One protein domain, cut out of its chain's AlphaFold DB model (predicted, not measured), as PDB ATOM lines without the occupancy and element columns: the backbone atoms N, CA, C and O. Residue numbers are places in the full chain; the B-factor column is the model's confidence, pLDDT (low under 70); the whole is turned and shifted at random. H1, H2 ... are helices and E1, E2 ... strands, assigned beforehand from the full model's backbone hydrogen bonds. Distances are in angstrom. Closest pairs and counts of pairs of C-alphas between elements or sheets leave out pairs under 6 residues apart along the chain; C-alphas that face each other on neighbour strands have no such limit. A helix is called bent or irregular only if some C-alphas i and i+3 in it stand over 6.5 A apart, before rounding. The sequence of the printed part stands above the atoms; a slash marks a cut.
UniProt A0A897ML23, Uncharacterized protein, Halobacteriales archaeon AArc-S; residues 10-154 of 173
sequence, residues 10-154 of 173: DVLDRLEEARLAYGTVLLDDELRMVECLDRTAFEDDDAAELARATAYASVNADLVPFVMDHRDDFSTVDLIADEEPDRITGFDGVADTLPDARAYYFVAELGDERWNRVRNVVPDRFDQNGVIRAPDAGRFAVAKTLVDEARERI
ATOM      1  N   ASP A  10     161.869 178.926 190.663       88.69
ATOM      2  CA  ASP A  10     160.610 179.664 190.544       88.69
ATOM      3  C   ASP A  10     160.771 181.024 189.827       88.69
ATOM      4  O   ASP A  10     159.828 181.553 189.229       88.69
ATOM      5  N   VAL A  11     161.938 181.662 189.953       90.06
ATOM      6  CA  VAL A  11     162.255 182.920 189.265       90.06
ATOM      7  C   VAL A  11     162.626 182.671 187.806       90.06
ATOM      8  O   VAL A  11     162.203 183.440 186.945       90.06
ATOM      9  N   LEU A  12     163.388 181.613 187.532       91.69
ATOM     10  CA  LEU A  12     163.766 181.220 186.177       91.69
ATOM     11  C   LEU A  12     162.533 180.819 185.360       91.69
ATOM     12  O   LEU A  12     162.353 181.357 184.273       91.69
ATOM     13  N   ASP A  13     161.626 180.025 185.930       89.94
ATOM     14  CA  ASP A  13     160.355 179.651 185.292       89.94
ATOM     15  C   ASP A  13     159.544 180.897 184.885       89.94
ATOM     16  O   ASP A  13     159.019 180.994 183.778       89.94
ATOM     17  N   ARG A  14     159.502 181.920 185.752       88.38
ATOM     18  CA  ARG A  14     158.827 183.193 185.442       88.38
ATOM     19  C   ARG A  14     159.513 183.979 184.329       88.38
ATOM     20  O   ARG A  14     158.830 184.704 183.616       88.38
ATOM     21  N   LEU A  15     160.838 183.910 184.223       90.31
ATOM     22  CA  LEU A  15     161.577 184.570 183.147       90.31
ATOM     23  C   LEU A  15     161.380 183.863 181.807       90.31
ATOM     24  O   LEU A  15     161.339 184.546 180.788       90.31
ATOM     25  N   GLU A  16     161.209 182.540 181.802       91.31
ATOM     26  CA  GLU A  16     160.862 181.779 180.595       91.31
ATOM     27  C   GLU A  16     159.479 182.165 180.047       91.31
ATOM     28  O   GLU A  16     159.274 182.193 178.834       91.31
ATOM     29  N   GLU A  17     158.530 182.498 180.927       91.31
ATOM     30  CA  GLU A  17     157.193 182.980 180.549       91.31
ATOM     31  C   GLU A  17     157.140 184.489 180.241       91.31
ATOM     32  O   GLU A  17     156.108 184.995 179.788       91.31
ATOM     33  N   ALA A  18     158.209 185.235 180.525       95.19
ATOM     34  CA  ALA A  18     158.189 186.687 180.449       95.19
ATOM     35  C   ALA A  18     158.245 187.194 179.002       95.19
ATOM     36  O   ALA A  18     159.070 186.779 178.194       95.19
ATOM     37  N   ARG A  19     157.403 188.183 178.700       96.75
ATOM     38  CA  ARG A  19     157.435 188.951 177.444       96.75
ATOM     39  C   ARG A  19     158.331 190.180 177.557       96.75
ATOM     40  O   ARG A  19     158.873 190.664 176.565       96.75
ATOM     41  N   LEU A  20     158.503 190.682 178.778       97.44
ATOM     42  CA  LEU A  20     159.410 191.771 179.124       97.44
ATOM     43  C   LEU A  20     160.051 191.492 180.484       97.44
ATOM     44  O   LEU A  20     159.364 191.042 181.399       97.44
ATOM     45  N   ALA A  21     161.334 191.822 180.635       97.31
ATOM     46  CA  ALA A  21     162.008 191.920 181.928       97.31
ATOM     47  C   ALA A  21     162.873 193.189 181.978       97.31
ATOM     48  O   ALA A  21     163.718 193.404 181.108       97.31
ATOM     49  N   TYR A  22     162.672 194.014 183.007       97.31
ATOM     50  CA  TYR A  22     163.418 195.254 183.230       97.31
ATOM     51  C   TYR A  22     163.947 195.328 184.663       97.31
ATOM     52  O   TYR A  22     163.172 195.203 185.615       97.31
ATOM     53  N   GLY A  23     165.250 195.535 184.839       96.88
ATOM     54  CA  GLY A  23     165.856 195.530 186.166       96.88
ATOM     55  C   GLY A  23     167.362 195.728 186.205       96.88
ATOM     56  O   GLY A  23     167.978 196.151 185.232       96.88
ATOM     57  N   THR A  24     167.956 195.392 187.345       96.75
ATOM     58  CA  THR A  24     169.401 195.441 187.578       96.75
ATOM     59  C   THR A  24     169.835 194.216 188.374       96.75
ATOM     60  O   THR A  24     169.148 193.770 189.299       96.75
ATOM     61  N   VAL A  25     171.004 193.684 188.030       95.75
ATOM     62  CA  VAL A  25     171.680 192.602 188.748       95.75
ATOM     63  C   VAL A  25     173.050 193.084 189.222       95.75
ATOM     64  O   VAL A  25     173.731 193.826 188.519       95.75
ATOM     65  N   LEU A  26     173.447 192.665 190.420       94.44
ATOM     66  CA  LEU A  26     174.790 192.858 190.957       94.44
ATOM     67  C   LEU A  26     175.562 191.542 190.833       94.44
ATOM     68  O   LEU A  26     175.255 190.574 191.538       94.44
ATOM     69  N   LEU A  27     176.562 191.528 189.956       91.81
ATOM     70  CA  LEU A  27     177.496 190.425 189.759       91.81
ATOM     71  C   LEU A  27     178.846 190.847 190.289       91.81
ATOM     72  O   LEU A  27     179.452 191.793 189.801       91.81
ATOM     73  N   ASP A  28     179.314 190.147 191.305       86.50
ATOM     74  CA  ASP A  28     180.479 190.587 192.044       86.50
ATOM     75  C   ASP A  28     180.367 192.050 192.525       86.50
ATOM     76  O   ASP A  28     179.542 192.343 193.395       86.50
ATOM     77  N   ASP A  29     181.185 192.950 191.982       83.00
ATOM     78  CA  ASP A  29     181.143 194.396 192.237       83.00
ATOM     79  C   ASP A  29     180.662 195.197 191.003       83.00
ATOM     80  O   ASP A  29     180.740 196.424 190.996       83.00
ATOM     81  N   GLU A  30     180.147 194.519 189.971       89.50
ATOM     82  CA  GLU A  30     179.633 195.107 188.728       89.50
ATOM     83  C   GLU A  30     178.100 195.082 188.686       89.50
ATOM     84  O   GLU A  30     177.454 194.052 188.908       89.50
ATOM     85  N   LEU A  31     177.503 196.224 188.348       93.06
ATOM     86  CA  LEU A  31     176.068 196.338 188.098       93.06
ATOM     87  C   LEU A  31     175.799 196.143 186.610       93.06
ATOM     88  O   LEU A  31     176.475 196.734 185.770       93.06
ATOM     89  N   ARG A  32     174.790 195.335 186.289       94.75
ATOM     90  CA  ARG A  32     174.314 195.153 184.915       94.75
ATOM     91  C   ARG A  32     172.824 195.393 184.828       94.75
ATOM     92  O   ARG A  32     172.057 194.911 185.664       94.75
ATOM     93  N   MET A  33     172.420 196.118 183.800       96.00
ATOM     94  CA  MET A  33     171.023 196.364 183.486       96.00
ATOM     95  C   MET A  33     170.430 195.170 182.758       96.00
ATOM     96  O   MET A  33     171.048 194.582 181.875       96.00
ATOM     97  N   VAL A  34     169.202 194.832 183.114       97.12
ATOM     98  CA  VAL A  34     168.367 193.868 182.411       97.12
ATOM     99  C   VAL A  34     167.329 194.660 181.632       97.12
ATOM    100  O   VAL A  34     166.552 195.406 182.226       97.12
ATOM    101  N   GLU A  35     167.316 194.506 180.312       95.94
ATOM    102  CA  GLU A  35     166.303 195.086 179.424       95.94
ATOM    103  C   GLU A  35     165.994 194.078 178.311       95.94
ATOM    104  O   GLU A  35     166.523 194.146 177.203       95.94
ATOM    105  N   CYS A  36     165.168 193.090 178.643       96.81
ATOM    106  CA  CYS A  36     164.730 192.040 177.726       96.81
ATOM    107  C   CYS A  36     163.304 192.334 177.258       96.81
ATOM    108  O   CYS A  36     162.429 192.615 178.078       96.81
ATOM    109  N   LEU A  37     163.063 192.248 175.950       96.06
ATOM    110  CA  LEU A  37     161.753 192.484 175.343       96.06
ATOM    111  C   LEU A  37     161.545 191.527 174.166       96.06
ATOM    112  O   LEU A  37     162.187 191.672 173.123       96.06
ATOM    113  N   ASP A  38     160.607 190.594 174.307       95.94
ATOM    114  CA  ASP A  38     160.105 189.800 173.188       95.94
ATOM    115  C   ASP A  38     158.984 190.564 172.481       95.94
ATOM    116  O   ASP A  38     157.801 190.428 172.792       95.94
ATOM    117  N   ARG A  39     159.359 191.361 171.477       93.50
ATOM    118  CA  ARG A  39     158.401 192.119 170.655       93.50
ATOM    119  C   ARG A  39     157.386 191.233 169.937       93.50
ATOM    120  O   ARG A  39     156.312 191.712 169.597       93.50
ATOM    121  N   THR A  40     157.706 189.962 169.691       94.81
ATOM    122  CA  THR A  40     156.797 189.049 168.983       94.81
ATOM    123  C   THR A  40     155.650 188.558 169.863       94.81
ATOM    124  O   THR A  40     154.649 188.072 169.340       94.81
ATOM    125  N   ALA A  41     155.770 188.730 171.183       93.69
ATOM    126  CA  ALA A  41     154.743 188.389 172.161       93.69
ATOM    127  C   ALA A  41     153.738 189.535 172.425       93.69
ATOM    128  O   ALA A  41     152.803 189.370 173.220       93.69
ATOM    129  N   PHE A  42     153.912 190.685 171.763       94.06
ATOM    130  CA  PHE A  42     152.992 191.824 171.790       94.06
ATOM    131  C   PHE A  42     152.202 191.923 170.482       94.06
ATOM    132  O   PHE A  42     152.637 191.445 169.435       94.06
ATOM    133  N   GLU A  43     151.015 192.532 170.549       92.31
ATOM    134  CA  GLU A  43     150.138 192.710 169.382       92.31
ATOM    135  C   GLU A  43     150.776 193.619 168.321       92.31
ATOM    136  O   GLU A  43     150.662 193.356 167.121       92.31
ATOM    137  N   ASP A  44     151.477 194.661 168.772       93.00
ATOM    138  CA  ASP A  44     152.197 195.634 167.959       93.00
ATOM    139  C   ASP A  44     153.321 196.321 168.764       93.00
ATOM    140  O   ASP A  44     153.502 196.078 169.963       93.00
ATOM    141  N   ASP A  45     154.108 197.164 168.083       92.00
ATOM    142  CA  ASP A  45     155.207 197.913 168.702       92.00
ATOM    143  C   ASP A  45     154.701 198.906 169.769       92.00
ATOM    144  O   ASP A  45     155.386 199.105 170.769       92.00
ATOM    145  N   ASP A  46     153.505 199.488 169.615       91.50
ATOM    146  CA  ASP A  46     152.961 200.444 170.589       91.50
ATOM    147  C   ASP A  46     152.633 199.742 171.920       91.50
ATOM    148  O   ASP A  46     152.931 200.266 172.995       91.50
ATOM    149  N   ALA A  47     152.089 198.522 171.866       91.25
ATOM    150  CA  ALA A  47     151.849 197.691 173.043       91.25
ATOM    151  C   ALA A  47     153.157 197.285 173.750       91.25
ATOM    152  O   ALA A  47     153.226 197.299 174.983       91.25
ATOM    153  N   ALA A  48     154.204 196.959 172.984       92.94
ATOM    154  CA  ALA A  48     155.524 196.643 173.530       92.94
ATOM    155  C   ALA A  48     156.164 197.863 174.223       92.94
ATOM    156  O   ALA A  48     156.707 197.751 175.328       92.94
ATOM    157  N   GLU A  49     156.057 199.042 173.608       92.06
ATOM    158  CA  GLU A  49     156.550 200.297 174.178       92.06
ATOM    159  C   GLU A  49     155.759 200.722 175.421       92.06
ATOM    160  O   GLU A  49     156.355 201.147 176.414       92.06
ATOM    161  N   LEU A  50     154.436 200.528 175.433       90.81
ATOM    162  CA  LEU A  50     153.600 200.779 176.608       90.81
ATOM    163  C   LEU A  50     153.993 199.886 177.791       90.81
ATOM    164  O   LEU A  50     154.090 200.365 178.925       90.81
ATOM    165  N   ALA A  51     154.249 198.598 177.547       92.31
ATOM    166  CA  ALA A  51     154.726 197.690 178.587       92.31
ATOM    167  C   ALA A  51     156.086 198.153 179.134       92.31
ATOM    168  O   ALA A  51     156.289 198.216 180.348       92.31
ATOM    169  N   ARG A  52     157.001 198.571 178.260       93.88
ATOM    170  CA  ARG A  52     158.305 199.095 178.673       93.88
ATOM    171  C   ARG A  52     158.195 200.371 179.512       93.88
ATOM    172  O   ARG A  52     158.804 200.449 180.578       93.88
ATOM    173  N   ALA A  53     157.365 201.326 179.099       91.25
ATOM    174  CA  ALA A  53     157.094 202.534 179.877       91.25
ATOM    175  C   ALA A  53     156.468 202.207 181.247       91.25
ATOM    176  O   ALA A  53     156.858 202.780 182.266       91.25
ATOM    177  N   THR A  54     155.558 201.230 181.287       92.38
ATOM    178  CA  THR A  54     154.937 200.739 182.528       92.38
ATOM    179  C   THR A  54     155.981 200.157 183.482       92.38
ATOM    180  O   THR A  54     155.943 200.428 184.683       92.38
ATOM    181  N   ALA A  55     156.955 199.407 182.961       94.00
ATOM    182  CA  ALA A  55     158.056 198.880 183.757       94.00
ATOM    183  C   ALA A  55     158.901 200.003 184.387       94.00
ATOM    184  O   ALA A  55     159.199 199.942 185.582       94.00
ATOM    185  N   TYR A  56     159.228 201.052 183.622       93.25
ATOM    186  CA  TYR A  56     159.983 202.213 184.117       93.25
ATOM    187  C   TYR A  56     159.232 202.957 185.221       93.25
ATOM    188  O   TYR A  56     159.804 203.248 186.274       93.25
ATOM    189  N   ALA A  57     157.942 203.221 185.008       90.00
ATOM    190  CA  ALA A  57     157.091 203.880 185.992       90.00
ATOM    191  C   ALA A  57     156.955 203.042 187.275       90.00
ATOM    192  O   ALA A  57     157.149 203.558 188.375       90.00
ATOM    193  N   SER A  58     156.710 201.732 187.145       90.44
ATOM    194  CA  SER A  58     156.555 200.817 188.285       90.44
ATOM    195  C   SER A  58     157.816 200.728 189.143       90.44
ATOM    196  O   SER A  58     157.737 200.748 190.372       90.44
ATOM    197  N   VAL A  59     158.983 200.647 188.501       92.38
ATOM    198  CA  VAL A  59     160.288 200.700 189.168       92.38
ATOM    199  C   VAL A  59     160.445 201.996 189.947       92.38
ATOM    200  O   VAL A  59     160.787 201.955 191.128       92.38
ATOM    201  N   ASN A  60     160.214 203.137 189.294       89.00
ATOM    202  CA  ASN A  60     160.422 204.438 189.918       89.00
ATOM    203  C   ASN A  60     159.506 204.616 191.127       89.00
ATOM    204  O   ASN A  60     159.976 204.978 192.205       89.00
ATOM    205  N   ALA A  61     158.221 204.297 190.973       88.25
ATOM    206  CA  ALA A  61     157.248 204.388 192.052       88.25
ATOM    207  C   ALA A  61     157.622 203.505 193.257       88.25
ATOM    208  O   ALA A  61     157.459 203.929 194.400       88.25
ATOM    209  N   ASP A  62     158.154 202.301 193.020       92.62
ATOM    210  CA  ASP A  62     158.527 201.375 194.098       92.62
ATOM    211  C   ASP A  62     159.836 201.756 194.799       92.62
ATOM    212  O   ASP A  62     159.950 201.647 196.020       92.62
ATOM    213  N   LEU A  63     160.842 202.185 194.032       94.56
ATOM    214  CA  LEU A  63     162.219 202.258 194.518       94.56
ATOM    215  C   LEU A  63     162.672 203.667 194.899       94.56
ATOM    216  O   LEU A  63     163.595 203.790 195.704       94.56
ATOM    217  N   VAL A  64     162.026 204.727 194.401       93.12
ATOM    218  CA  VAL A  64     162.377 206.106 194.784       93.12
ATOM    219  C   VAL A  64     162.302 206.326 196.299       93.12
ATOM    220  O   VAL A  64     163.285 206.839 196.840       93.12
ATOM    221  N   PRO A  65     161.229 205.930 197.018       93.25
ATOM    222  CA  PRO A  65     161.179 206.102 198.472       93.25
ATOM    223  C   PRO A  65     162.330 205.373 199.174       93.25
ATOM    224  O   PRO A  65     163.032 205.960 199.992       93.25
ATOM    225  N   PHE A  66     162.596 204.125 198.774       92.50
ATOM    226  CA  PHE A  66     163.676 203.320 199.339       92.50
ATOM    227  C   PHE A  66     165.054 203.968 199.140       92.50
ATOM    228  O   PHE A  66     165.838 204.037 200.087       92.50
ATOM    229  N   VAL A  67     165.343 204.467 197.935       93.19
ATOM    230  CA  VAL A  67     166.613 205.142 197.629       93.19
ATOM    231  C   VAL A  67     166.751 206.438 198.429       93.19
ATOM    232  O   VAL A  67     167.829 206.718 198.946       93.19
ATOM    233  N   MET A  68     165.680 207.218 198.573       91.62
ATOM    234  CA  MET A  68     165.720 208.463 199.348       91.62
ATOM    235  C   MET A  68     165.981 208.207 200.835       91.62
ATOM    236  O   MET A  68     166.808 208.904 201.421       91.62
ATOM    237  N   ASP A  69     165.346 207.187 201.414       93.00
ATOM    238  CA  ASP A  69     165.484 206.849 202.835       93.00
ATOM    239  C   ASP A  69     166.889 206.345 203.209       93.00
ATOM    240  O   ASP A  69     167.305 206.494 204.355       93.00
ATOM    241  N   HIS A  70     167.631 205.764 202.258       91.00
ATOM    242  CA  HIS A  70     168.924 205.104 202.515       91.00
ATOM    243  C   HIS A  70     170.129 205.825 201.893       91.00
ATOM    244  O   HIS A  70     171.262 205.350 202.000       91.00
ATOM    245  N   ARG A  71     169.913 206.965 201.227       87.00
ATOM    246  CA  ARG A  71     170.961 207.671 200.476       87.00
ATOM    247  C   ARG A  71     172.166 208.047 201.337       87.00
ATOM    248  O   ARG A  71     173.305 207.868 200.911       87.00
ATOM    249  N   ASP A  72     171.923 208.569 202.536       86.38
ATOM    250  CA  ASP A  72     172.996 209.031 203.423       86.38
ATOM    251  C   ASP A  72     173.843 207.860 203.950       86.38
ATOM    252  O   ASP A  72     175.071 207.965 204.038       86.38
ATOM    253  N   ASP A  73     173.200 206.719 204.209       85.94
ATOM    254  CA  ASP A  73     173.839 205.505 204.728       85.94
ATOM    255  C   ASP A  73     174.779 204.849 203.705       85.94
ATOM    256  O   ASP A  73     175.761 204.201 204.082       85.94
ATOM    257  N   PHE A  74     174.523 205.051 202.408       84.50
ATOM    258  CA  PHE A  74     175.265 204.417 201.313       84.50
ATOM    259  C   PHE A  74     175.887 205.405 200.322       84.50
ATOM    260  O   PHE A  74     176.180 205.033 199.190       84.50
ATOM    261  N   SER A  75     176.209 206.624 200.758       76.31
ATOM    262  CA  SER A  75     176.874 207.654 199.932       76.31
ATOM    263  C   SER A  75     178.176 207.211 199.236       76.31
ATOM    264  O   SER A  75     178.602 207.822 198.264       76.31
ATOM    265  N   THR A  76     178.829 206.135 199.694       70.56
ATOM    266  CA  THR A  76     180.003 205.555 199.005       70.56
ATOM    267  C   THR A  76     179.628 204.802 197.721       70.56
ATOM    268  O   THR A  76     180.446 204.723 196.811       70.56
ATOM    269  N   VAL A  77     178.401 204.277 197.621       74.56
ATOM    270  CA  VAL A  77     177.881 203.621 196.408       74.56
ATOM    271  C   VAL A  77     177.734 204.626 195.263       74.56
ATOM    272  O   VAL A  77     177.940 204.258 194.109       74.56
ATOM    273  N   ASP A  78     177.485 205.904 195.570       67.94
ATOM    274  CA  ASP A  78     177.426 206.979 194.569       67.94
ATOM    275  C   ASP A  78     178.729 207.101 193.755       67.94
ATOM    276  O   ASP A  78     178.686 207.527 192.608       67.94
ATOM    277  N   LEU A  79     179.876 206.688 194.314       59.72
ATOM    278  CA  LEU A  79     181.193 206.754 193.662       59.72
ATOM    279  C   LEU A  79     181.476 205.582 192.705       59.72
ATOM    280  O   LEU A  79     182.501 205.588 192.030       59.72
ATOM    281  N   ILE A  80     180.623 204.555 192.692       64.12
ATOM    282  CA  ILE A  80     180.778 203.358 191.846       64.12
ATOM    283  C   ILE A  80     180.045 203.552 190.505       64.12
ATOM    284  O   ILE A  80     180.328 202.862 189.535       64.12
ATOM    285  N   ALA A  81     179.120 204.513 190.436       58.94
ATOM    286  CA  ALA A  81     178.154 204.677 189.352       58.94
ATOM    287  C   ALA A  81     178.584 205.655 188.236       58.94
ATOM    288  O   ALA A  81     177.722 206.191 187.548       58.94
ATOM    289  N   ASP A  82     179.883 205.928 188.061       57.62
ATOM    290  CA  ASP A  82     180.356 206.889 187.042       57.62
ATOM    291  C   ASP A  82     180.309 206.341 185.595       57.62
ATOM    292  O   ASP A  82     180.499 207.102 184.646       57.62
ATOM    293  N   GLU A  83     180.038 205.046 185.401       67.50
ATOM    294  CA  GLU A  83     179.920 204.413 184.079       67.50
ATOM    295  C   GLU A  83     178.525 203.794 183.886       67.50
ATOM    296  O   GLU A  83     177.972 203.193 184.811       67.50
ATOM    297  N   GLU A  84     177.952 203.948 182.680       80.19
ATOM    298  CA  GLU A  84     176.678 203.311 182.319       80.19
ATOM    299  C   GLU A  84     176.832 201.782 182.441       80.19
ATOM    300  O   GLU A  84     177.751 201.215 181.840       80.19
ATOM    301  N   PRO A  85     175.970 201.100 183.212       86.12
ATOM    302  CA  PRO A  85     176.064 199.658 183.415       86.12
ATOM    303  C   PRO A  85     175.850 198.872 182.114       86.12
ATOM    304  O   PRO A  85     174.950 199.165 181.325       86.12
ATOM    305  N   ASP A  86     176.620 197.794 181.939       91.31
ATOM    306  CA  ASP A  86     176.435 196.857 180.827       91.31
ATOM    307  C   ASP A  86     175.005 196.297 180.784       91.31
ATOM    308  O   ASP A  86     174.366 196.083 181.818       91.31
ATOM    309  N   ARG A  87     174.511 195.993 179.578       94.06
ATOM    310  CA  ARG A  87     173.126 195.549 179.348       94.06
ATOM    311  C   ARG A  87     173.033 194.074 178.972       94.06
ATOM    312  O   ARG A  87     173.695 193.603 178.049       94.06
ATOM    313  N   ILE A  88     172.122 193.369 179.633       96.00
ATOM    314  CA  ILE A  88     171.656 192.027 179.292       96.00
ATOM    315  C   ILE A  88     170.301 192.176 178.594       96.00
ATOM    316  O   ILE A  88     169.328 192.626 179.203       96.00
ATOM    317  N   THR A  89     170.242 191.814 177.312       95.38
ATOM    318  CA  THR A  89     169.066 192.050 176.449       95.38
ATOM    319  C   THR A  89     168.315 190.785 176.035       95.38
ATOM    320  O   THR A  89     167.298 190.870 175.348       95.38
ATOM    321  N   GLY A  90     168.797 189.607 176.440       95.94
ATOM    322  CA  GLY A  90     168.163 188.319 176.163       95.94
ATOM    323  C   GLY A  90     167.827 187.561 177.442       95.94
ATOM    324  O   GLY A  90     168.643 187.524 178.363       95.94
ATOM    325  N   PHE A  91     166.654 186.923 177.464       95.81
ATOM    326  CA  PHE A  91     166.159 186.163 178.617       95.81
ATOM    327  C   PHE A  91     167.121 185.047 179.042       95.81
ATOM    328  O   PHE A  91     167.417 184.944 180.229       95.81
ATOM    329  N   ASP A  92     167.704 184.309 178.090       95.12
ATOM    330  CA  ASP A  92     168.724 183.285 178.375       95.12
ATOM    331  C   ASP A  92     169.931 183.877 179.118       95.12
ATOM    332  O   ASP A  92     170.407 183.324 180.103       95.12
ATOM    333  N   GLY A  93     170.387 185.064 178.703       95.12
ATOM    334  CA  GLY A  93     171.501 185.749 179.355       95.12
ATOM    335  C   GLY A  93     171.177 186.170 180.788       95.12
ATOM    336  O   GLY A  93     172.053 186.131 181.651       95.12
ATOM    337  N   VAL A  94     169.924 186.543 181.068       94.56
ATOM    338  CA  VAL A  94     169.467 186.820 182.439       94.56
ATOM    339  C   VAL A  94     169.443 185.526 183.248       94.56
ATOM    340  O   VAL A  94     169.980 185.496 184.355       94.56
ATOM    341  N   ALA A  95     168.873 184.459 182.687       94.25
ATOM    342  CA  ALA A  95     168.770 183.151 183.327       94.25
ATOM    343  C   ALA A  95     170.145 182.555 183.676       94.25
ATOM    344  O   ALA A  95     170.311 182.027 184.772       94.25
ATOM    345  N   ASP A  96     171.141 182.722 182.806       94.88
ATOM    346  CA  ASP A  96     172.526 182.299 183.052       94.88
ATOM    347  C   ASP A  96     173.219 183.144 184.135       94.88
ATOM    348  O   ASP A  96     174.143 182.682 184.800       94.88
ATOM    349  N   THR A  97     172.772 184.386 184.327       93.56
ATOM    350  CA  THR A  97     173.407 185.365 185.218       93.56
ATOM    351  C   THR A  97     172.868 185.315 186.649       93.56
ATOM    352  O   THR A  97     173.622 185.456 187.617       93.56
ATOM    353  N   LEU A  98     171.554 185.133 186.822       93.38
ATOM    354  CA  LEU A  98     170.911 185.128 188.142       93.38
ATOM    355  C   LEU A  98     171.496 184.113 189.141       93.38
ATOM    356  O   LEU A  98     171.593 184.465 190.324       93.38
ATOM    357  N   PRO A  99     171.913 182.899 188.727       93.31
ATOM    358  CA  PRO A  99     172.544 181.941 189.617       93.31
ATOM    359  C   PRO A  99     173.791 182.469 190.306       93.31
ATOM    360  O   PRO A  99     174.050 182.008 191.407       93.31
ATOM    361  N   ASP A 100     174.501 183.454 189.754       93.56
ATOM    362  CA  ASP A 100     175.734 184.011 190.330       93.56
ATOM    363  C   ASP A 100     175.540 185.399 190.969       93.56
ATOM    364  O   ASP A 100     176.404 185.888 191.701       93.56
ATOM    365  N   ALA A 101     174.374 186.020 190.787       94.00
ATOM    366  CA  ALA A 101     174.090 187.356 191.301       94.00
ATOM    367  C   ALA A 101     174.119 187.436 192.842       94.00
ATOM    368  O   ALA A 101     173.578 186.580 193.554       94.00
ATOM    369  N   ARG A 102     174.720 188.504 193.380       94.75
ATOM    370  CA  ARG A 102     174.714 188.819 194.824       94.75
ATOM    371  C   ARG A 102     173.401 189.474 195.248       94.75
ATOM    372  O   ARG A 102     172.893 189.214 196.337       94.75
ATOM    373  N   ALA A 103     172.852 190.317 194.379       95.06
ATOM    374  CA  ALA A 103     171.556 190.959 194.533       95.06
ATOM    375  C   ALA A 103     170.938 191.206 193.158       95.06
ATOM    376  O   ALA A 103     171.658 191.386 192.177       95.06
ATOM    377  N   TYR A 104     169.614 191.234 193.086       96.12
ATOM    378  CA  TYR A 104     168.911 191.633 191.876       96.12
ATOM    379  C   TYR A 104     167.521 192.156 192.189       96.12
ATOM    380  O   TYR A 104     166.886 191.763 193.173       96.12
ATOM    381  N   TYR A 105     167.050 193.026 191.309       96.38
ATOM    382  CA  TYR A 105     165.676 193.482 191.260       96.38
ATOM    383  C   TYR A 105     165.268 193.583 189.798       96.38
ATOM    384  O   TYR A 105     165.979 194.201 189.008       96.38
ATOM    385  N   PHE A 106     164.114 193.038 189.441       94.81
ATOM    386  CA  PHE A 106     163.498 193.291 188.146       94.81
ATOM    387  C   PHE A 106     161.977 193.179 188.218       94.81
ATOM    388  O   PHE A 106     161.410 192.494 189.077       94.81
ATOM    389  N   VAL A 107     161.315 193.863 187.294       95.88
ATOM    390  CA  VAL A 107     159.901 193.677 186.980       95.88
ATOM    391  C   VAL A 107     159.790 192.884 185.684       95.88
ATOM    392  O   VAL A 107     160.545 193.124 184.743       95.88
ATOM    393  N   ALA A 108     158.872 191.925 185.649       95.25
ATOM    394  CA  ALA A 108     158.612 191.084 184.491       95.25
ATOM    395  C   ALA A 108     157.123 191.094 184.143       95.25
ATOM    396  O   ALA A 108     156.275 191.042 185.037       95.25
ATOM    397  N   GLU A 109     156.815 191.145 182.854       95.56
ATOM    398  CA  GLU A 109     155.454 191.062 182.325       95.56
ATOM    399  C   GLU A 109     155.242 189.658 181.736       95.56
ATOM    400  O   GLU A 109     156.068 189.198 180.948       95.56
ATOM    401  N   LEU A 110     154.174 188.966 182.154       92.44
ATOM    402  CA  LEU A 110     153.903 187.555 181.829       92.44
ATOM    403  C   LEU A 110     152.687 187.331 180.905       92.44
ATOM    404  O   LEU A 110     152.165 186.214 180.829       92.44
ATOM    405  N   GLY A 111     152.149 188.373 180.277       83.50
ATOM    406  CA  GLY A 111     150.876 188.291 179.560       83.50
ATOM    407  C   GLY A 111     149.648 188.521 180.432       83.50
ATOM    408  O   GLY A 111     149.677 188.336 181.650       83.50
ATOM    409  N   ASP A 112     148.541 188.883 179.779       82.56
ATOM    410  CA  ASP A 112     147.220 189.051 180.400       82.56
ATOM    411  C   ASP A 112     147.225 190.005 181.608       82.56
ATOM    412  O   ASP A 112     146.638 189.714 182.649       82.56
ATOM    413  N   GLU A 113     147.940 191.130 181.484       77.50
ATOM    414  CA  GLU A 113     148.078 192.155 182.534       77.50
ATOM    415  C   GLU A 113     148.773 191.642 183.813       77.50
ATOM    416  O   GLU A 113     148.705 192.271 184.874       77.50
ATOM    417  N   ARG A 114     149.470 190.501 183.740       90.50
ATOM    418  CA  ARG A 114     150.188 189.924 184.878       90.50
ATOM    419  C   ARG A 114     151.605 190.471 184.949       90.50
ATOM    420  O   ARG A 114     152.436 190.225 184.077       90.50
ATOM    421  N   TRP A 115     151.890 191.135 186.062       93.94
ATOM    422  CA  TRP A 115     153.202 191.674 186.390       93.94
ATOM    423  C   TRP A 115     153.772 190.983 187.619       93.94
ATOM    424  O   TRP A 115     153.095 190.850 188.640       93.94
ATOM    425  N   ASN A 116     155.038 190.597 187.538       92.50
ATOM    426  CA  ASN A 116     155.799 190.086 188.664       92.50
ATOM    427  C   ASN A 116     156.923 191.040 189.018       92.50
ATOM    428  O   ASN A 116     157.622 191.567 188.158       92.50
ATOM    429  N   ARG A 117     157.134 191.199 190.321       93.75
ATOM    430  CA  ARG A 117     158.305 191.870 190.862       93.75
ATOM    431  C   ARG A 117     159.169 190.842 191.552       93.75
ATOM    432  O   ARG A 117     158.732 190.186 192.498       93.75
ATOM    433  N   VAL A 118     160.395 190.729 191.080       91.31
ATOM    434  CA  VAL A 118     161.381 189.810 191.616       91.31
ATOM    435  C   VAL A 118     162.471 190.634 192.271       91.31
ATOM    436  O   VAL A 118     163.039 191.535 191.664       91.31
ATOM    437  N   ARG A 119     162.761 190.329 193.534       93.50
ATOM    438  CA  ARG A 119     163.856 190.943 194.279       93.50
ATOM    439  C   ARG A 119     164.520 189.901 195.152       93.50
ATOM    440  O   ARG A 119     163.831 189.157 195.849       93.50
ATOM    441  N   ASN A 120     165.841 189.872 195.141       94.12
ATOM    442  CA  ASN A 120     166.596 188.952 195.968       94.12
ATOM    443  C   ASN A 120     167.934 189.554 196.390       94.12
ATOM    444  O   ASN A 120     168.511 190.402 195.708       94.12
ATOM    445  N   VAL A 121     168.438 189.069 197.517       94.50
ATOM    446  CA  VAL A 121     169.814 189.272 197.954       94.50
ATOM    447  C   VAL A 121     170.306 187.959 198.542       94.50
ATOM    448  O   VAL A 121     169.568 187.304 199.277       94.50
ATOM    449  N   VAL A 122     171.544 187.587 198.242       93.06
ATOM    450  CA  VAL A 122     172.174 186.368 198.753       93.06
ATOM    451  C   VAL A 122     173.296 186.784 199.705       93.06
ATOM    452  O   VAL A 122     174.402 187.073 199.244       93.06
ATOM    453  N   PRO A 123     173.039 186.869 201.028       91.38
ATOM    454  CA  PRO A 123     173.981 187.473 201.968       91.38
ATOM    455  C   PRO A 123     175.363 186.821 201.977       91.38
ATOM    456  O   PRO A 123     176.366 187.518 202.102       91.38
ATOM    457  N   ASP A 124     175.418 185.506 201.779       91.56
ATOM    458  CA  ASP A 124     176.657 184.726 201.810       91.56
ATOM    459  C   ASP A 124     177.601 185.009 200.629       91.56
ATOM    460  O   ASP A 124     178.748 184.566 200.642       91.56
ATOM    461  N   ARG A 125     177.145 185.744 199.604       90.12
ATOM    462  CA  ARG A 125     177.961 186.105 198.431       90.12
ATOM    463  C   ARG A 125     178.692 187.437 198.564       90.12
ATOM    464  O   ARG A 125     179.453 187.791 197.670       90.12
ATOM    465  N   PHE A 126     178.466 188.185 199.641       90.56
ATOM    466  CA  PHE A 126     179.138 189.463 199.863       90.56
ATOM    467  C   PHE A 126     180.490 189.249 200.557       90.56
ATOM    468  O   PHE A 126     180.555 188.706 201.661       90.56
ATOM    469  N   ASP A 127     181.574 189.699 199.916       82.56
ATOM    470  CA  ASP A 127     182.925 189.704 200.489       82.56
ATOM    471  C   ASP A 127     183.200 191.043 201.192       82.56
ATOM    472  O   ASP A 127     182.946 192.123 200.656       82.56
ATOM    473  N   GLN A 128     183.800 190.985 202.382       75.88
ATOM    474  CA  GLN A 128     184.253 192.163 203.126       75.88
ATOM    475  C   GLN A 128     185.366 192.945 202.406       75.88
ATOM    476  O   GLN A 128     185.613 194.102 202.754       75.88
ATOM    477  N   ASN A 129     186.037 192.339 201.424       77.88
ATOM    478  CA  ASN A 129     187.088 192.974 200.626       77.88
ATOM    479  C   ASN A 129     186.584 193.605 199.319       77.88
ATOM    480  O   ASN A 129     187.343 194.358 198.707       77.88
ATOM    481  N   GLY A 130     185.338 193.334 198.910       75.81
ATOM    482  CA  GLY A 130     184.727 193.920 197.714       75.81
ATOM    483  C   GLY A 130     184.470 195.421 197.854       75.81
ATOM    484  O   GLY A 130     184.684 196.017 198.918       75.81
ATOM    485  N   VAL A 131     183.999 196.051 196.782       82.62
ATOM    486  CA  VAL A 131     183.552 197.451 196.832       82.62
ATOM    487  C   VAL A 131     182.175 197.519 197.497       82.62
ATOM    488  O   VAL A 131     181.974 198.306 198.425       82.62
ATOM    489  N   ILE A 132     181.262 196.621 197.113       87.25
ATOM    490  CA  ILE A 132     179.938 196.472 197.722       87.25
ATOM    491  C   ILE A 132     179.975 195.288 198.695       87.25
ATOM    492  O   ILE A 132     179.882 194.122 198.320       87.25
ATOM    493  N   ARG A 133     180.120 195.605 199.985       86.25
ATOM    494  CA  ARG A 133     180.505 194.633 201.029       86.25
ATOM    495  C   ARG A 133     179.359 194.044 201.833       86.25
ATOM    496  O   ARG A 133     179.572 193.122 202.615       86.25
ATOM    497  N   ALA A 134     178.173 194.631 201.730       90.44
ATOM    498  CA  ALA A 134     177.052 194.304 202.597       90.44
ATOM    499  C   ALA A 134     175.770 194.098 201.783       90.44
ATOM    500  O   ALA A 134     175.557 194.826 200.810       90.44
ATOM    501  N   PRO A 135     174.882 193.186 202.217       93.00
ATOM    502  CA  PRO A 135     173.605 192.938 201.555       93.00
ATOM    503  C   PRO A 135     172.774 194.205 201.330       93.00
ATOM    504  O   PRO A 135     172.232 194.396 200.246       93.00
ATOM    505  N   ASP A 136     172.705 195.097 202.324       92.31
ATOM    506  CA  ASP A 136     171.916 196.329 202.211       92.31
ATOM    507  C   ASP A 136     172.546 197.340 201.248       92.31
ATOM    508  O   ASP A 136     171.826 197.962 200.471       92.31
ATOM    509  N   ALA A 137     173.882 197.412 201.187       91.94
ATOM    510  CA  ALA A 137     174.576 198.208 200.176       91.94
ATOM    511  C   ALA A 137     174.325 197.663 198.760       91.94
ATOM    512  O   ALA A 137     174.132 198.439 197.830       91.94
ATOM    513  N   GLY A 138     174.271 196.336 198.592       92.94
ATOM    514  CA  GLY A 138     173.933 195.706 197.312       92.94
ATOM    515  C   GLY A 138     172.492 195.966 196.879       92.94
ATOM    516  O   GLY A 138     172.254 196.305 195.721       92.94
ATOM    517  N   ARG A 139     171.533 195.877 197.809       94.25
ATOM    518  CA  ARG A 139     170.131 196.260 197.556       94.25
ATOM    519  C   ARG A 139     170.022 197.724 197.145       94.25
ATOM    520  O   ARG A 139     169.322 198.027 196.183       94.25
ATOM    521  N   PHE A 140     170.715 198.607 197.860       94.31
ATOM    522  CA  PHE A 140     170.746 200.031 197.553       94.31
ATOM    523  C   PHE A 140     171.349 200.304 196.176       94.31
ATOM    524  O   PHE A 140     170.738 201.023 195.395       94.31
ATOM    525  N   ALA A 141     172.487 199.688 195.846       93.44
ATOM    526  CA  ALA A 141     173.139 199.848 194.549       93.44
ATOM    527  C   ALA A 141     172.224 199.433 193.387       93.44
ATOM    528  O   ALA A 141     171.991 200.223 192.476       93.44
ATOM    529  N   VAL A 142     171.628 198.237 193.473       95.00
ATOM    530  CA  VAL A 142     170.650 197.738 192.492       95.00
ATOM    531  C   VAL A 142     169.467 198.700 192.352       95.00
ATOM    532  O   VAL A 142     169.080 199.041 191.238       95.00
ATOM    533  N   ALA A 143     168.897 199.162 193.470       95.00
ATOM    534  CA  ALA A 143     167.733 200.042 193.437       95.00
ATOM    535  C   ALA A 143     168.056 201.432 192.875       95.00
ATOM    536  O   ALA A 143     167.308 201.945 192.047       95.00
ATOM    537  N   LYS A 144     169.172 202.026 193.305       93.44
ATOM    538  CA  LYS A 144     169.627 203.344 192.857       93.44
ATOM    539  C   LYS A 144     169.874 203.351 191.352       93.44
ATOM    540  O   LYS A 144     169.332 204.215 190.674       93.44
ATOM    541  N   THR A 145     170.631 202.384 190.833       93.19
ATOM    542  CA  THR A 145     170.909 202.281 189.392       93.19
ATOM    543  C   THR A 145     169.623 202.203 188.584       93.19
ATOM    544  O   THR A 145     169.463 202.925 187.606       93.19
ATOM    545  N   LEU A 146     168.671 201.389 189.034       93.12
ATOM    546  CA  LEU A 146     167.413 201.221 188.325       93.12
ATOM    547  C   LEU A 146     166.530 202.484 188.370       93.12
ATOM    548  O   LEU A 146     165.860 202.791 187.384       93.12
ATOM    549  N   VAL A 147     166.547 203.227 189.486       92.31
ATOM    550  CA  VAL A 147     165.872 204.533 189.628       92.31
ATOM    551  C   VAL A 147     166.501 205.586 188.721       92.31
ATOM    552  O   VAL A 147     165.769 206.300 188.039       92.31
ATOM    553  N   ASP A 148     167.829 205.693 188.699       90.94
ATOM    554  CA  ASP A 148     168.526 206.683 187.872       90.94
ATOM    555  C   ASP A 148     168.250 206.439 186.380       90.94
ATOM    556  O   ASP A 148     167.811 207.351 185.679       90.94
ATOM    557  N   GLU A 149     168.367 205.187 185.930       90.81
ATOM    558  CA  GLU A 149     168.051 204.778 184.555       90.81
ATOM    559  C   GLU A 149     166.583 205.026 184.194       90.81
ATOM    560  O   GLU A 149     166.272 205.586 183.143       90.81
ATOM    561  N   ALA A 150     165.649 204.630 185.065       89.38
ATOM    562  CA  ALA A 150     164.230 204.828 184.797       89.38
ATOM    563  C   ALA A 150     163.858 206.321 184.765       89.38
ATOM    564  O   ALA A 150     162.981 206.710 183.995       89.38
ATOM    565  N   ARG A 151     164.499 207.169 185.581       87.06
ATOM    566  CA  ARG A 151     164.295 208.629 185.557       87.06
ATOM    567  C   ARG A 151     164.789 209.259 184.266       87.06
ATOM    568  O   ARG A 151     164.063 210.078 183.710       87.06
ATOM    569  N   GLU A 152     165.975 208.879 183.797       86.31
ATOM    570  CA  GLU A 152     166.506 209.357 182.517       86.31
ATOM    571  C   GLU A 152     165.547 208.995 181.376       86.31
ATOM    572  O   GLU A 152     165.072 209.870 180.655       86.31
ATOM    573  N   ARG A 153     165.117 207.730 181.323       83.25
ATOM    574  CA  ARG A 153     164.194 207.235 180.291       83.25
ATOM    575  C   ARG A 153     162.826 207.904 180.306       83.25
ATOM    576  O   ARG A 153     162.257 208.123 179.243       83.25
ATOM    577  N   ILE A 154     162.277 208.190 181.488       79.31
ATOM    578  CA  ILE A 154     161.014 208.935 181.609       79.31
ATOM    579  C   ILE A 154     161.215 210.391 181.175       79.31
ATOM    580  O   ILE A 154     160.339 210.948 180.520       79.31
TER     581      ILE A 154
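Overview. This is residues 10 to 154 of the 173 residues of an uncharacterized protein of Halobacteriales archaeon AArc-S (UniProt A0A897ML23). A slab of five strands has two long helices, H2 and H4, packed together over one face and the shorter H3 over the other; H1 sits beside H3 and only grazes the sheet. The printed part has 145 residues, with four named helices and five named strands in the order H1 E1 E2 H2 E3 H3 E4 E5 H4. The mixed sheet runs E3 E2 E1 E4 E5, and the class is mixed, helices and strands. The whole is compact, with a radius of gyration of the C-alphas of 14.8 A, yet elongated, spanning 47 by 29 by 23 A.

Along the chain. H1, residues 10 to 16, begins at C-alpha 10 (160.610, 179.664, 190.544) and is 10.2 A long. E1, residues 20 to 27, 21.0 A, bends by 54 degrees at residue 23; E2 is residues 30 to 37, 22.5 A. H2, residues 45 to 70, 37.2 A, starts at C-alpha 45 (155.207, 197.913, 168.702); it has a kink of 35 degrees near residue 63 and is only just irregular, with C-alphas 62 and 65 7.0 A apart. E3 is residues 86 to 88, 7.0 A. H3, residues 91 to 100, 15.3 A, is only just irregular, with C-alphas 96 and 99 6.6 A apart. E4, residues 103 to 109, 20.2 A, and E5, residues 115 to 121, 20.4 A, precede H4, residues 135 to 154, 28.5 A, ending at C-alpha 154 (161.014, 208.935, 181.609).

Arrangement. H1 touches H3, closest at the C-alphas of Leu 12 and Ala 95, 6.1 A. Hairpin E1 and E2 is antiparallel, with N 23 and O 34 at 2.9 A. E2, H2, E3 form a strand-helix-strand unit, parallel neighbour strands joined through a helix, with a right-handed crossover; N 88 and O 33 are 2.8 A apart. E3, H3, E4 form a split unit, with E2 and E1 between its strands, also right-handed. E1 and E4 are antiparallel, N 24 and O 105 at 2.8 A, as is hairpin E4 and E5, N 106 and O 118 at 2.9 A. The sheet and the helices on both its faces make three layers: H2 and H4 are on the same face, at heights over the sheet of 9.3 A and 8.8 A, and H3 is on the opposite face, at a height of 8.5 A. H2 and H4 touch at a steep tilt of 46 degrees, opposite ways, closest at the C-alphas of Tyr 56 and Ala 150, 5.0 A. Every O i to N i+4 pair is within hydrogen-bond range in H4, against 2 of 3 in H1, 20 of 22 in H2 and 4 of 6 in H3.

Size, cuts and confidence. The C-alphas farthest apart, Glu 43 and Asn 129, are 48.4 A apart. The printed part has no cut. The links H2 to E3 and E5 to H4 are long. Residues 78 to 83 have pLDDT under 70.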